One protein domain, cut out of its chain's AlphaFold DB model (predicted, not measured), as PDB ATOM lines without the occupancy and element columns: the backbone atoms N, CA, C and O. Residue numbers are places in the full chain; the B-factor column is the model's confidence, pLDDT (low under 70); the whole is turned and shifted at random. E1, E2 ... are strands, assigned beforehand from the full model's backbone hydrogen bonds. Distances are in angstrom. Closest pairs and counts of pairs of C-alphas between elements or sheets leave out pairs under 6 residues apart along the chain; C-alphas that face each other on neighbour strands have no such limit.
ATOM      1  N   ASP A 202      16.660  24.626 310.559       87.62
ATOM      2  CA  ASP A 202      17.317  23.811 309.555       87.62
ATOM      3  C   ASP A 202      17.911  22.536 310.180       87.62
ATOM      4  O   ASP A 202      18.671  22.564 311.152       87.62
ATOM      5  N   VAL A 203      17.538  21.390 309.610       89.00
ATOM      6  CA  VAL A 203      17.932  20.041 310.023       89.00
ATOM      7  C   VAL A 203      18.676  19.370 308.873       89.00
ATOM      8  O   VAL A 203      18.081  19.011 307.856       89.00
ATOM      9  N   ILE A 204      19.980  19.174 309.031       89.50
ATOM     10  CA  ILE A 204      20.861  18.626 308.003       89.50
ATOM     11  C   ILE A 204      21.372  17.253 308.420       89.50
ATOM     12  O   ILE A 204      21.865  17.075 309.528       89.50
ATOM     13  N   THR A 205      21.269  16.277 307.523       88.50
ATOM     14  CA  THR A 205      21.898  14.958 307.668       88.50
ATOM     15  C   THR A 205      23.010  14.811 306.634       88.50
ATOM     16  O   THR A 205      22.784  15.074 305.461       88.50
ATOM     17  N   LEU A 206      24.213  14.408 307.020       87.38
ATOM     18  CA  LEU A 206      25.324  14.208 306.092       87.38
ATOM     19  C   LEU A 206      25.295  12.794 305.494       87.38
ATOM     20  O   LEU A 206      24.652  11.894 306.033       87.38
ATOM     21  N   GLY A 207      25.936  12.590 304.348       83.25
ATOM     22  CA  GLY A 207      25.984  11.308 303.647       83.25
ATOM     23  C   GLY A 207      26.906  10.280 304.308       83.25
ATOM     24  O   GLY A 207      27.499  10.520 305.347       83.25
ATOM     25  N   LEU A 208      27.038   9.106 303.681       82.44
ATOM     26  CA  LEU A 208      27.870   7.985 304.169       82.44
ATOM     27  C   LEU A 208      29.373   8.108 303.823       82.44
ATOM     28  O   LEU A 208      30.143   7.174 304.059       82.44
ATOM     29  N   SER A 209      29.773   9.193 303.165       81.81
ATOM     30  CA  SER A 209      31.174   9.528 302.886       81.81
ATOM     31  C   SER A 209      31.643  10.529 303.937       81.81
ATOM     32  O   SER A 209      30.821  11.289 304.423       81.81
ATOM     33  N   GLY A 210      32.938  10.573 304.272       81.19
ATOM     34  CA  GLY A 210      33.450  11.623 305.163       81.19
ATOM     35  C   GLY A 210      33.310  13.005 304.526       81.19
ATOM     36  O   GLY A 210      33.729  13.195 303.382       81.19
ATOM     37  N   ASN A 211      32.710  13.942 305.251       83.00
ATOM     38  CA  ASN A 211      32.373  15.271 304.753       83.00
ATOM     39  C   ASN A 211      33.310  16.349 305.307       83.00
ATOM     40  O   ASN A 211      33.801  16.243 306.429       83.00
ATOM     41  N   THR A 212      33.567  17.417 304.545       82.44
ATOM     42  CA  THR A 212      34.335  18.577 305.035       82.44
ATOM     43  C   THR A 212      33.693  19.885 304.589       82.44
ATOM     44  O   THR A 212      33.910  20.301 303.457       82.44
ATOM     45  N   PHE A 213      32.911  20.533 305.462       83.75
ATOM     46  CA  PHE A 213      32.056  21.682 305.104       83.75
ATOM     47  C   PHE A 213      32.170  22.848 306.097       83.75
ATOM     48  O   PHE A 213      32.381  22.641 307.293       83.75
ATOM     49  N   THR A 214      31.958  24.075 305.609       86.50
ATOM     50  CA  THR A 214      31.763  25.276 306.435       86.50
ATOM     51  C   THR A 214      30.275  25.604 306.566       86.50
ATOM     52  O   THR A 214      29.602  25.828 305.563       86.50
ATOM     53  N   LEU A 215      29.738  25.663 307.782       86.94
ATOM     54  CA  LEU A 215      28.311  25.871 308.045       86.94
ATOM     55  C   LEU A 215      28.036  27.225 308.705       86.94
ATOM     56  O   LEU A 215      28.808  27.688 309.536       86.94
ATOM     57  N   ARG A 216      26.901  27.854 308.396       85.94
ATOM     58  CA  ARG A 216      26.374  29.026 309.120       85.94
ATOM     59  C   ARG A 216      24.890  28.835 309.373       85.94
ATOM     60  O   ARG A 216      24.214  28.388 308.466       85.94
ATOM     61  N   GLY A 217      24.380  29.196 310.548       81.88
ATOM     62  CA  GLY A 217      22.931  29.247 310.803       81.88
ATOM     63  C   GLY A 217      22.172  27.921 310.652       81.88
ATOM     64  O   GLY A 217      21.029  27.957 310.238       81.88
ATOM     65  N   ILE A 218      22.800  26.771 310.927       85.94
ATOM     66  CA  ILE A 218      22.139  25.452 310.919       85.94
ATOM     67  C   ILE A 218      21.867  25.014 312.361       85.94
ATOM     68  O   ILE A 218      22.808  24.926 313.148       85.94
ATOM     69  N   GLU A 219      20.616  24.702 312.713       88.75
ATOM     70  CA  GLU A 219      20.230  24.368 314.093       88.75
ATOM     71  C   GLU A 219      20.418  22.894 314.465       88.75
ATOM     72  O   GLU A 219      20.620  22.578 315.639       88.75
ATOM     73  N   THR A 220      20.297  21.958 313.523       88.00
ATOM     74  CA  THR A 220      20.493  20.523 313.787       88.00
ATOM     75  C   THR A 220      21.323  19.884 312.688       88.00
ATOM     76  O   THR A 220      20.979  19.968 311.514       88.00
ATOM     77  N   LEU A 221      22.396  19.203 313.078       89.25
ATOM     78  CA  LEU A 221      23.310  18.509 312.187       89.25
ATOM     79  C   LEU A 221      23.494  17.058 312.647       89.25
ATOM     80  O   LEU A 221      23.881  16.786 313.782       89.25
ATOM     81  N   SER A 222      23.237  16.109 311.759       88.94
ATOM     82  CA  SER A 222      23.507  14.689 311.975       88.94
ATOM     83  C   SER A 222      24.516  14.216 310.946       88.94
ATOM     84  O   SER A 222      24.232  14.271 309.757       88.94
ATOM     85  N   GLY A 223      25.666  13.718 311.374       85.19
ATOM     86  CA  GLY A 223      26.552  12.953 310.510       85.19
ATOM     87  C   GLY A 223      26.053  11.525 310.299       85.19
ATOM     88  O   GLY A 223      24.929  11.159 310.676       85.19
ATOM     89  N   ASN A 224      26.895  10.724 309.660       84.00
ATOM     90  CA  ASN A 224      26.642   9.327 309.322       84.00
ATOM     91  C   ASN A 224      27.971   8.547 309.343       84.00
ATOM     92  O   ASN A 224      28.946   8.986 309.936       84.00
ATOM     93  N   ALA A 225      28.034   7.346 308.758       77.31
ATOM     94  CA  ALA A 225      29.323   6.671 308.600       77.31
ATOM     95  C   ALA A 225      30.282   7.545 307.769       77.31
ATOM     96  O   ALA A 225      29.883   8.053 306.730       77.31
ATOM     97  N   GLY A 226      31.537   7.681 308.191       79.81
ATOM     98  CA  GLY A 226      32.488   8.593 307.555       79.81
ATOM     99  C   GLY A 226      33.390   9.236 308.601       79.81
ATOM    100  O   GLY A 226      33.366   8.842 309.759       79.81
ATOM    101  N   THR A 227      34.239  10.169 308.184       84.19
ATOM    102  CA  THR A 227      34.876  11.115 309.107       84.19
ATOM    103  C   THR A 227      34.415  12.496 308.692       84.19
ATOM    104  O   THR A 227      34.838  12.989 307.645       84.19
ATOM    105  N   ASP A 228      33.533  13.076 309.489       87.38
ATOM    106  CA  ASP A 228      32.922  14.373 309.252       87.38
ATOM    107  C   ASP A 228      33.726  15.468 309.969       87.38
ATOM    108  O   ASP A 228      33.938  15.429 311.183       87.38
ATOM    109  N   VAL A 229      34.207  16.443 309.192       86.94
ATOM    110  CA  VAL A 229      35.022  17.583 309.633       86.94
ATOM    111  C   VAL A 229      34.285  18.881 309.321       86.94
ATOM    112  O   VAL A 229      34.228  19.331 308.180       86.94
ATOM    113  N   ILE A 230      33.719  19.513 310.337       88.56
ATOM    114  CA  ILE A 230      32.829  20.661 310.178       88.56
ATOM    115  C   ILE A 230      33.501  21.923 310.705       88.56
ATOM    116  O   ILE A 230      34.092  21.914 311.778       88.56
ATOM    117  N   THR A 231      33.404  23.022 309.961       87.00
ATOM    118  CA  THR A 231      33.819  24.358 310.414       87.00
ATOM    119  C   THR A 231      32.587  25.255 310.524       87.00
ATOM    120  O   THR A 231      31.811  25.345 309.582       87.00
ATOM    121  N   LEU A 232      32.367  25.927 311.646       85.38
ATOM    122  CA  LEU A 232      31.335  26.948 311.783       85.38
ATOM    123  C   LEU A 232      31.876  28.259 311.204       85.38
ATOM    124  O   LEU A 232      33.046  28.605 311.354       85.38
ATOM    125  N   GLY A 233      31.038  28.970 310.464       80.19
ATOM    126  CA  GLY A 233      31.397  30.249 309.875       80.19
ATOM    127  C   GLY A 233      31.366  31.393 310.889       80.19
ATOM    128  O   GLY A 233      31.110  31.239 312.072       80.19
ATOM    129  N   ASP A 234      31.588  32.602 310.393       79.94
ATOM    130  CA  ASP A 234      31.855  33.805 311.193       79.94
ATOM    131  C   ASP A 234      30.606  34.440 311.850       79.94
ATOM    132  O   ASP A 234      30.683  35.507 312.460       79.94
ATOM    133  N   THR A 235      29.447  33.795 311.738       73.62
ATOM    134  CA  THR A 235      28.197  34.185 312.400       73.62
ATOM    135  C   THR A 235      27.911  33.144 313.476       73.62
ATOM    136  O   THR A 235      27.469  32.057 313.117       73.62
ATOM    137  N   GLY A 236      28.204  33.463 314.742       74.38
ATOM    138  CA  GLY A 236      28.152  32.511 315.863       74.38
ATOM    139  C   GLY A 236      26.947  31.565 315.804       74.38
ATOM    140  O   GLY A 236      25.816  32.016 315.594       74.38
ATOM    141  N   GLY A 237      27.202  30.263 315.905       76.56
ATOM    142  CA  GLY A 237      26.232  29.203 315.654       76.56
ATOM    143  C   GLY A 237      25.718  28.543 316.930       76.56
ATOM    144  O   GLY A 237      26.500  28.125 317.777       76.56
ATOM    145  N   THR A 238      24.397  28.379 317.040       83.38
ATOM    146  CA  THR A 238      23.772  27.473 318.017       83.38
ATOM    147  C   THR A 238      23.270  26.221 317.303       83.38
ATOM    148  O   THR A 238      22.302  26.326 316.551       83.38
ATOM    149  N   ALA A 239      23.885  25.055 317.523       87.06
ATOM    150  CA  ALA A 239      23.507  23.827 316.811       87.06
ATOM    151  C   ALA A 239      23.509  22.577 317.702       87.06
ATOM    152  O   ALA A 239      24.332  22.435 318.604       87.06
ATOM    153  N   THR A 240      22.605  21.639 317.412       89.44
ATOM    154  CA  THR A 240      22.649  20.275 317.955       89.44
ATOM    155  C   THR A 240      23.359  19.355 316.968       89.44
ATOM    156  O   THR A 240      22.909  19.240 315.831       89.44
ATOM    157  N   VAL A 241      24.436  18.689 317.385       90.62
ATOM    158  CA  VAL A 241      25.242  17.788 316.548       90.62
ATOM    159  C   VAL A 241      25.108  16.332 316.996       90.62
ATOM    160  O   VAL A 241      25.075  16.029 318.186       90.62
ATOM    161  N   THR A 242      25.049  15.402 316.050       89.19
ATOM    162  CA  THR A 242      25.077  13.952 316.312       89.19
ATOM    163  C   THR A 242      25.957  13.263 315.283       89.19
ATOM    164  O   THR A 242      25.910  13.649 314.125       89.19
ATOM    165  N   LEU A 243      26.745  12.260 315.691       87.00
ATOM    166  CA  LEU A 243      27.626  11.489 314.797       87.00
ATOM    167  C   LEU A 243      28.584  12.372 313.959       87.00
ATOM    168  O   LEU A 243      28.714  12.160 312.765       87.00
ATOM    169  N   ILE A 244      29.213  13.384 314.568       88.31
ATOM    170  CA  ILE A 244      30.253  14.213 313.931       88.31
ATOM    171  C   ILE A 244      31.585  13.944 314.639       88.31
ATOM    172  O   ILE A 244      31.621  13.955 315.869       88.31
ATOM    173  N   GLU A 245      32.671  13.728 313.889       89.44
ATOM    174  CA  GLU A 245      33.990  13.411 314.462       89.44
ATOM    175  C   GLU A 245      34.849  14.644 314.765       89.44
ATOM    176  O   GLU A 245      35.619  14.625 315.727       89.44
ATOM    177  N   SER A 246      34.757  15.709 313.965       90.00
ATOM    178  CA  SER A 246      35.552  16.928 314.141       90.00
ATOM    179  C   SER A 246      34.724  18.186 313.889       90.00
ATOM    180  O   SER A 246      34.059  18.306 312.861       90.00
ATOM    181  N   LEU A 247      34.784  19.138 314.816       90.44
ATOM    182  CA  LEU A 247      34.067  20.407 314.759       90.44
ATOM    183  C   LEU A 247      34.995  21.574 315.120       90.44
ATOM    184  O   LEU A 247      35.644  21.588 316.160       90.44
ATOM    185  N   SER A 248      35.056  22.587 314.272       89.25
ATOM    186  CA  SER A 248      35.827  23.808 314.497       89.25
ATOM    187  C   SER A 248      34.886  25.004 314.499       89.25
ATOM    188  O   SER A 248      34.044  25.097 313.615       89.25
ATOM    189  N   GLY A 249      34.992  25.888 315.484       84.69
ATOM    190  CA  GLY A 249      34.244  27.139 315.526       84.69
ATOM    191  C   GLY A 249      34.832  28.230 314.629       84.69
ATOM    192  O   GLY A 249      35.939  28.107 314.092       84.69
ATOM    193  N   GLY A 250      34.057  29.292 314.446       81.88
ATOM    194  CA  GLY A 250      34.390  30.471 313.657       81.88
ATOM    195  C   GLY A 250      34.822  31.660 314.521       81.88
ATOM    196  O   GLY A 250      35.266  31.525 315.651       81.88
ATOM    197  N   ALA A 251      34.717  32.877 313.974       79.69
ATOM    198  CA  ALA A 251      35.011  34.111 314.720       79.69
ATOM    199  C   ALA A 251      33.835  34.608 315.594       79.69
ATOM    200  O   ALA A 251      33.962  35.636 316.266       79.69
ATOM    201  N   GLY A 252      32.674  33.953 315.512       81.00
ATOM    202  CA  GLY A 252      31.487  34.269 316.303       81.00
ATOM    203  C   GLY A 252      31.385  33.386 317.545       81.00
ATOM    204  O   GLY A 252      32.100  32.410 317.655       81.00
ATOM    205  N   THR A 253      30.483  33.727 318.470       84.88
ATOM    206  CA  THR A 253      30.223  32.887 319.648       84.88
ATOM    207  C   THR A 253      29.439  31.645 319.249       84.88
ATOM    208  O   THR A 253      28.253  31.740 318.924       84.88
ATOM    209  N   ASP A 254      30.094  30.498 319.315       88.31
ATOM    210  CA  ASP A 254      29.555  29.201 318.963       88.31
ATOM    211  C   ASP A 254      29.114  28.437 320.226       88.31
ATOM    212  O   ASP A 254      29.811  28.381 321.245       88.31
ATOM    213  N   ALA A 255      27.917  27.853 320.179       88.25
ATOM    214  CA  ALA A 255      27.325  27.081 321.266       88.25
ATOM    215  C   ALA A 255      26.694  25.790 320.735       88.25
ATOM    216  O   ALA A 255      25.667  25.797 320.057       88.25
ATOM    217  N   ILE A 256      27.299  24.654 321.064       91.75
ATOM    218  CA  ILE A 256      26.957  23.357 320.480       91.75
ATOM    219  C   ILE A 256      26.382  22.428 321.540       91.75
ATOM    220  O   ILE A 256      26.830  22.412 322.681       91.75
ATOM    221  N   THR A 257      25.374  21.647 321.164       90.06
ATOM    222  CA  THR A 257      24.819  20.567 321.988       90.06
ATOM    223  C   THR A 257      25.025  19.230 321.282       90.06
ATOM    224  O   THR A 257      24.679  19.099 320.114       90.06
ATOM    225  N   ILE A 258      25.565  18.225 321.959       89.88
ATOM    226  CA  ILE A 258      25.671  16.859 321.449       89.88
ATOM    227  C   ILE A 258      24.321  16.164 321.665       89.88
ATOM    228  O   ILE A 258      23.698  16.283 322.720       89.88
ATOM    229  N   GLY A 259      23.817  15.464 320.651       85.81
ATOM    230  CA  GLY A 259      22.566  14.722 320.778       85.81
ATOM    231  C   GLY A 259      22.693  13.449 321.624       85.81
ATOM    232  O   GLY A 259      23.737  13.097 322.153       85.81
ATOM    233  N   SER A 260      21.599  12.703 321.755       84.94
ATOM    234  CA  SER A 260      21.451  11.668 322.791       84.94
ATOM    235  C   SER A 260      22.212  10.349 322.575       84.94
ATOM    236  O   SER A 260      22.008   9.417 323.349       84.94
ATOM    237  N   ALA A 261      22.998  10.204 321.506       81.38
ATOM    238  CA  ALA A 261      23.597   8.920 321.118       81.38
ATOM    239  C   ALA A 261      24.945   8.611 321.804       81.38
ATOM    240  O   ALA A 261      25.439   7.493 321.654       81.38
ATOM    241  N   GLY A 262      25.506   9.560 322.566       81.75
ATOM    242  CA  GLY A 262      26.918   9.548 322.956       81.75
ATOM    243  C   GLY A 262      27.807   9.884 321.752       81.75
ATOM    244  O   GLY A 262      27.546   9.415 320.639       81.75
ATOM    245  N   ALA A 263      28.839  10.700 321.937       86.94
ATOM    246  CA  ALA A 263      29.745  11.089 320.857       86.94
ATOM    247  C   ALA A 263      31.221  11.019 321.256       86.94
ATOM    248  O   ALA A 263      31.578  11.300 322.392       86.94
ATOM    249  N   THR A 264      32.084  10.723 320.280       88.94
ATOM    250  CA  THR A 264      33.526  10.985 320.373       88.94
ATOM    251  C   THR A 264      33.863  12.113 319.403       88.94
ATOM    252  O   THR A 264      33.849  11.883 318.197       88.94
ATOM    253  N   LEU A 265      34.140  13.316 319.911       90.50
ATOM    254  CA  LEU A 265      34.232  14.538 319.101       90.50
ATOM    255  C   LEU A 265      35.542  15.297 319.359       90.50
ATOM    256  O   LEU A 265      35.877  15.597 320.502       90.50
ATOM    257  N   ALA A 266      36.259  15.669 318.301       91.25
ATOM    258  CA  ALA A 266      37.348  16.637 318.378       91.25
ATOM    259  C   ALA A 266      36.801  18.054 318.147       91.25
ATOM    260  O   ALA A 266      36.193  18.304 317.110       91.25
ATOM    261  N   VAL A 267      37.014  18.986 319.079       92.12
ATOM    262  CA  VAL A 267      36.532  20.373 318.963       92.12
ATOM    263  C   VAL A 267      37.662  21.393 318.980       92.12
ATOM    264  O   VAL A 267      38.658  21.223 319.670       92.12
ATOM    265  N   SER A 268      37.512  22.495 318.255       90.06
ATOM    266  CA  SER A 268      38.423  23.646 318.330       90.06
ATOM    267  C   SER A 268      37.648  24.949 318.183       90.06
ATOM    268  O   SER A 268      36.610  24.953 317.535       90.06
ATOM    269  N   ALA A 269      38.148  26.043 318.767       87.38
ATOM    270  CA  ALA A 269      37.568  27.387 318.629       87.38
ATOM    271  C   ALA A 269      36.066  27.501 318.986       87.38
ATOM    272  O   ALA A 269      35.363  28.293 318.382       87.38
ATOM    273  N   LEU A 270      35.580  26.710 319.949       90.25
ATOM    274  CA  LEU A 270      34.186  26.721 320.408       90.25
ATOM    275  C   LEU A 270      34.072  27.380 321.792       90.25
ATOM    276  O   LEU A 270      34.841  27.031 322.689       90.25
ATOM    277  N   GLU A 271      33.092  28.267 322.001       91.12
ATOM    278  CA  GLU A 271      32.864  28.925 323.297       91.12
ATOM    279  C   GLU A 271      31.994  28.111 324.264       91.12
ATOM    280  O   GLU A 271      32.194  28.210 325.476       91.12
ATOM    281  N   SER A 272      31.030  27.321 323.778       90.88
ATOM    282  CA  SER A 272      30.146  26.512 324.632       90.88
ATOM    283  C   SER A 272      29.835  25.140 324.033       90.88
ATOM    284  O   SER A 272      29.436  25.039 322.877       90.88
ATOM    285  N   LEU A 273      29.913  24.083 324.842       92.62
ATOM    286  CA  LEU A 273      29.598  22.704 324.463       92.62
ATOM    287  C   LEU A 273      28.792  21.990 325.554       92.62
ATOM    288  O   LEU A 273      29.252  21.827 326.677       92.62
ATOM    289  N   ALA A 274      27.596  21.521 325.228       90.69
ATOM    290  CA  ALA A 274      26.772  20.713 326.121       90.69
ATOM    291  C   ALA A 274      26.660  19.277 325.599       90.69
ATOM    292  O   ALA A 274      26.462  19.084 324.403       90.69
ATOM    293  N   GLY A 275      26.765  18.280 326.471       88.06
ATOM    294  CA  GLY A 275      26.535  16.875 326.150       88.06
ATOM    295  C   GLY A 275      25.060  16.469 326.206       88.06
ATOM    296  O   GLY A 275      24.182  17.250 326.597       88.06
ATOM    297  N   GLY A 276      24.792  15.237 325.781       85.75
ATOM    298  CA  GLY A 276      23.478  14.605 325.715       85.75
ATOM    299  C   GLY A 276      23.276  13.511 326.772       85.75
ATOM    300  O   GLY A 276      23.966  13.430 327.775       85.75
ATOM    301  N   ALA A 277      22.277  12.643 326.572       81.25
ATOM    302  CA  ALA A 277      21.958  11.540 327.496       81.25
ATOM    303  C   ALA A 277      22.837  10.274 327.316       81.25
ATOM    304  O   ALA A 277      22.483   9.209 327.828       81.25
ATOM    305  N   GLY A 278      23.930  10.359 326.555       83.44
ATOM    306  CA  GLY A 278      24.862   9.262 326.272       83.44
ATOM    307  C   GLY A 278      26.275   9.607 326.737       83.44
ATOM    308  O   GLY A 278      26.505  10.717 327.180       83.44
ATOM    309  N   THR A 279      27.212   8.658 326.649       87.12
ATOM    310  CA  THR A 279      28.608   8.915 327.037       87.12
ATOM    311  C   THR A 279      29.309   9.751 325.974       87.12
ATOM    312  O   THR A 279      29.579   9.253 324.877       87.12
ATOM    313  N   ASP A 280      29.624  10.989 326.325       90.62
ATOM    314  CA  ASP A 280      30.282  11.972 325.484       90.62
ATOM    315  C   ASP A 280      31.764  12.110 325.866       90.62
ATOM    316  O   ASP A 280      32.128  12.410 327.007       90.62
ATOM    317  N   ALA A 281      32.633  11.880 324.883       90.56
ATOM    318  CA  ALA A 281      34.080  11.988 324.973       90.56
ATOM    319  C   ALA A 281      34.595  13.046 323.992       90.56
ATOM    320  O   ALA A 281      34.570  12.867 322.775       90.56
ATOM    321  N   VAL A 282      35.097  14.158 324.518       93.44
ATOM    322  CA  VAL A 282      35.523  15.307 323.719       93.44
ATOM    323  C   VAL A 282      37.029  15.494 323.816       93.44
ATOM    324  O   VAL A 282      37.608  15.369 324.889       93.44
ATOM    325  N   THR A 283      37.681  15.798 322.696       91.75
ATOM    326  CA  THR A 283      39.096  16.193 322.646       91.75
ATOM    327  C   THR A 283      39.217  17.620 322.119       91.75
ATOM    328  O   THR A 283      38.702  17.918 321.046       91.75
ATOM    329  N   LEU A 284      39.893  18.503 322.846       91.25
ATOM    330  CA  LEU A 284      40.167  19.869 322.411       91.25
ATOM    331  C   LEU A 284      41.307  19.887 321.381       91.25
ATOM    332  O   LEU A 284      42.205  19.042 321.373       91.25
ATOM    333  N   GLY A 285      41.241  20.841 320.459       85.88
ATOM    334  CA  GLY A 285      42.201  20.997 319.377       85.88
ATOM    335  C   GLY A 285      43.587  21.430 319.861       85.88
ATOM    336  O   GLY A 285      43.809  21.781 321.010       85.88
ATOM    337  N   ALA A 286      44.555  21.450 318.942       83.00
ATOM    338  CA  ALA A 286      45.936  21.818 319.270       83.00
ATOM    339  C   ALA A 286      46.129  23.310 319.627       83.00
ATOM    340  O   ALA A 286      47.155  23.671 320.203       83.00
ATOM    341  N   ALA A 287      45.185  24.177 319.254       80.81
ATOM    342  CA  ALA A 287      45.153  25.563 319.708       80.81
ATOM    343  C   ALA A 287      44.514  25.612 321.102       80.81
ATOM    344  O   ALA A 287      43.491  24.970 321.306       80.81
ATOM    345  N   GLY A 288      45.100  26.375 322.029       83.56
ATOM    346  CA  GLY A 288      44.545  26.514 323.376       83.56
ATOM    347  C   GLY A 288      43.100  27.009 323.337       83.56
ATOM    348  O   GLY A 288      42.792  27.969 322.623       83.56
ATOM    349  N   SER A 289      42.221  26.337 324.071       88.38
ATOM    350  CA  SER A 289      40.775  26.551 324.037       88.38
ATOM    351  C   SER A 289      40.298  27.340 325.256       88.38
ATOM    352  O   SER A 289      40.832  27.204 326.349       88.38
ATOM    353  N   THR A 290      39.263  28.167 325.102       89.75
ATOM    354  CA  THR A 290      38.511  28.740 326.232       89.75
ATOM    355  C   THR A 290      37.041  28.397 326.042       89.75
ATOM    356  O   THR A 290      36.383  29.014 325.211       89.75
ATOM    357  N   ILE A 291      36.547  27.391 326.768       91.06
ATOM    358  CA  ILE A 291      35.246  26.761 326.500       91.06
ATOM    359  C   ILE A 291      34.439  26.521 327.780       91.06
ATOM    360  O   ILE A 291      34.976  26.105 328.809       91.06
ATOM    361  N   ALA A 292      33.132  26.762 327.716       91.88
ATOM    362  CA  ALA A 292      32.175  26.331 328.726       91.88
ATOM    363  C   ALA A 292      31.620  24.945 328.360       91.88
ATOM    364  O   ALA A 292      31.078  24.777 327.272       91.88
ATOM    365  N   VAL A 293      31.732  23.958 329.247       92.88
ATOM    366  CA  VAL A 293      31.246  22.590 329.030       92.88
ATOM    367  C   VAL A 293      30.151  22.218 330.024       92.88
ATOM    368  O   VAL A 293      30.194  22.633 331.175       92.88
ATOM    369  N   ALA A 294      29.172  21.414 329.628       90.38
ATOM    370  CA  ALA A 294      28.177  20.867 330.554       90.38
ATOM    371  C   ALA A 294      27.758  19.467 330.118       90.38
ATOM    372  O   ALA A 294      27.652  19.232 328.923       90.38
ATOM    373  N   LEU A 295      27.451  18.569 331.059       87.38
ATOM    374  CA  LEU A 295      26.944  17.220 330.747       87.38
ATOM    375  C   LEU A 295      27.895  16.367 329.874       87.38
ATOM    376  O   LEU A 295      27.421  15.601 329.050       87.38
ATOM    377  N   LEU A 296      29.218  16.514 330.023       90.75
ATOM    378  CA  LEU A 296      30.223  15.654 329.370       90.75
ATOM    379  C   LEU A 296      30.772  14.627 330.370       90.75
ATOM    380  O   LEU A 296      31.036  14.981 331.520       90.75
ATOM    381  N   GLU A 297      31.045  13.399 329.921       92.12
ATOM    382  CA  GLU A 297      31.693  12.365 330.742       92.12
ATOM    383  C   GLU A 297      33.218  12.359 330.614       92.12
ATOM    384  O   GLU A 297      33.913  12.017 331.574       92.12
ATOM    385  N   THR A 298      33.772  12.682 329.441       92.12
ATOM    386  CA  THR A 298      35.225  12.699 329.208       92.12
ATOM    387  C   THR A 298      35.652  13.923 328.402       92.12
ATOM    388  O   THR A 298      35.083  14.213 327.353       92.12
ATOM    389  N   LEU A 299      36.691  14.619 328.868       93.62
ATOM    390  CA  LEU A 299      37.282  15.775 328.198       93.62
ATOM    391  C   LEU A 299      38.813  15.690 328.201       93.62
ATOM    392  O   LEU A 299      39.456  15.764 329.245       93.62
ATOM    393  N   ALA A 300      39.414  15.573 327.026       91.75
ATOM    394  CA  ALA A 300      40.856  15.638 326.843       91.75
ATOM    395  C   ALA A 300      41.254  16.995 326.253       91.75
ATOM    396  O   ALA A 300      40.645  17.432 325.281       91.75
ATOM    397  N   GLY A 301      42.261  17.655 326.816       89.12
ATOM    398  CA  GLY A 301      42.855  18.853 326.233       89.12
ATOM    399  C   GLY A 301      43.864  18.548 325.120       89.12
ATOM    400  O   GLY A 301      44.183  17.388 324.826       89.12
ATOM    401  N   GLY A 302      44.323  19.611 324.471       85.56
ATOM    402  CA  GLY A 302      45.313  19.604 323.403       85.56
ATOM    403  C   GLY A 302      46.722  19.944 323.896       85.56
ATOM    404  O   GLY A 302      47.084  19.740 325.046       85.56
ATOM    405  N   VAL A 303      47.572  20.432 322.987       82.38
ATOM    406  CA  VAL A 303      48.944  20.891 323.314       82.38
ATOM    407  C   VAL A 303      49.018  22.386 323.654       82.38
ATOM    408  O   VAL A 303      50.086  22.886 324.009       82.38
ATOM    409  N   GLY A 304      47.924  23.119 323.444       83.81
ATOM    410  CA  GLY A 304      47.796  24.535 323.779       83.81
ATOM    411  C   GLY A 304      47.182  24.717 325.163       83.81
ATOM    412  O   GLY A 304      46.684  23.768 325.739       83.81
ATOM    413  N   THR A 305      47.204  25.942 325.690       87.44
ATOM    414  CA  THR A 305      46.633  26.233 327.012       87.44
ATOM    415  C   THR A 305      45.110  26.189 326.977       87.44
ATOM    416  O   THR A 305      44.487  27.096 326.416       87.44
ATOM    417  N   ASP A 306      44.530  25.179 327.605       91.38
ATOM    418  CA  ASP A 306      43.097  24.967 327.681       91.38
ATOM    419  C   ASP A 306      42.520  25.504 329.008       91.38
ATOM    420  O   ASP A 306      42.990  25.208 330.112       91.38
TER     421      ASP A 306
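AT A GLANCE: This is residues 202 to 306 of the 988 residues of the protein "Calcium-binding protein" of Azospirillum oleiclasticum (UniProt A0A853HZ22). The chain is wound in stacked turns, a flattened solenoid: from turn to turn it lays one short strand into one sheet, crosses over, and lays the next into the other sheet. The two six-stranded sheets, E1 E3 E5 E7 E9 E11 and E2 E4 E6 E8 E10 E12, are the two long walls, face to face as a sandwich; the stack twists strongly from the E1 and E2 end to the E11 and E12 end. The printed part has 105 residues, with no named helix and twelve named strands, E1 to E12, in that order along the chain; each sheet is parallel throughout. The class is all strand, though under half of the residues, 48 of 105, are in named elements. It is compact, with a radius of gyration of the C-alphas of 12.4 A and spans of 34 by 30 by 20 A.

IN THESE COORDINATES: Begin at C-alpha 203, (17.932, 20.041, 310.023), where E1 starts; it takes residues 203 to 206 and is 10.2 A long. Next come E2, residues 212 to 216, 13.8 A, and E3, residues 220 to 222, 6.8 A. Read on to E4, residues 229 to 232, 10.3 A; E5, residues 238 to 242, 13.7 A; and E6, residues 246 to 248, 6.9 A, which begins at C-alpha 246, (35.552, 16.928, 314.141). Then look for E7, residues 255 to 258, 10.4 A; E8, residues 264 to 268, 13.7 A; and E9, residues 272 to 274, 6.9 A. The last three are E10, residues 281 to 284, 10.3 A; E11, residues 290 to 294, 13.7 A; and E12, residues 298 to 300, 6.8 A, which ends at C-alpha 300, (40.856, 15.638, 326.843).

HOW THE PARTS SIT: Start with the sheet whose order is E1 E3 E5 E7 E9 E11; its edge strands are E1 and E11. E1 and E3 are parallel, with 20 degrees between their directions; N 204 and O 220 are within hydrogen-bond range at 2.8 A. Next, E3 and E5 are parallel at 22 degrees, and N 221 and O 240 are 2.8 A apart. At the other edge E9 and E11 are parallel at 21 degrees, and N 273 and O 292 are 2.8 A apart. Now take the sheet whose order is E2 E4 E6 E8 E10 E12, with edge strands E2 and E12. In it E2 and E4 are parallel at 21 degrees, with N 215 and O 231 at 2.8 A; the C-alphas of 214 and 231 face each other at 4.6 A. E10 and E12 are parallel at 21 degrees, with N 282 and O 298 at 2.8 A. The two sheets are face to face with 22 pairs of C-alphas within 10 A; the parts that face each other are 8.8 A centre to centre, and their best planes are 26 degrees apart. The strands of the one stand at 4 degrees to those of the other. Both sheets are strongly twisted: from edge to edge the strands' lines turn by 105 degrees in the first and by 106 degrees in the second. Strands that follow each other in the chain, for instance E1 and E2, are apart.

THE WHOLE: Look at Leu 208 and Thr 305 for the two C-alphas farthest apart, 34.7 A. The printed part has no cut from 202 to 306. No link is long; E3 to E4, E6 to E7 and E9 to E10, with 6 residues each, are short, and the others are tight. The mean pLDDT of the printed part is 86.8, and no printed residue is under 70.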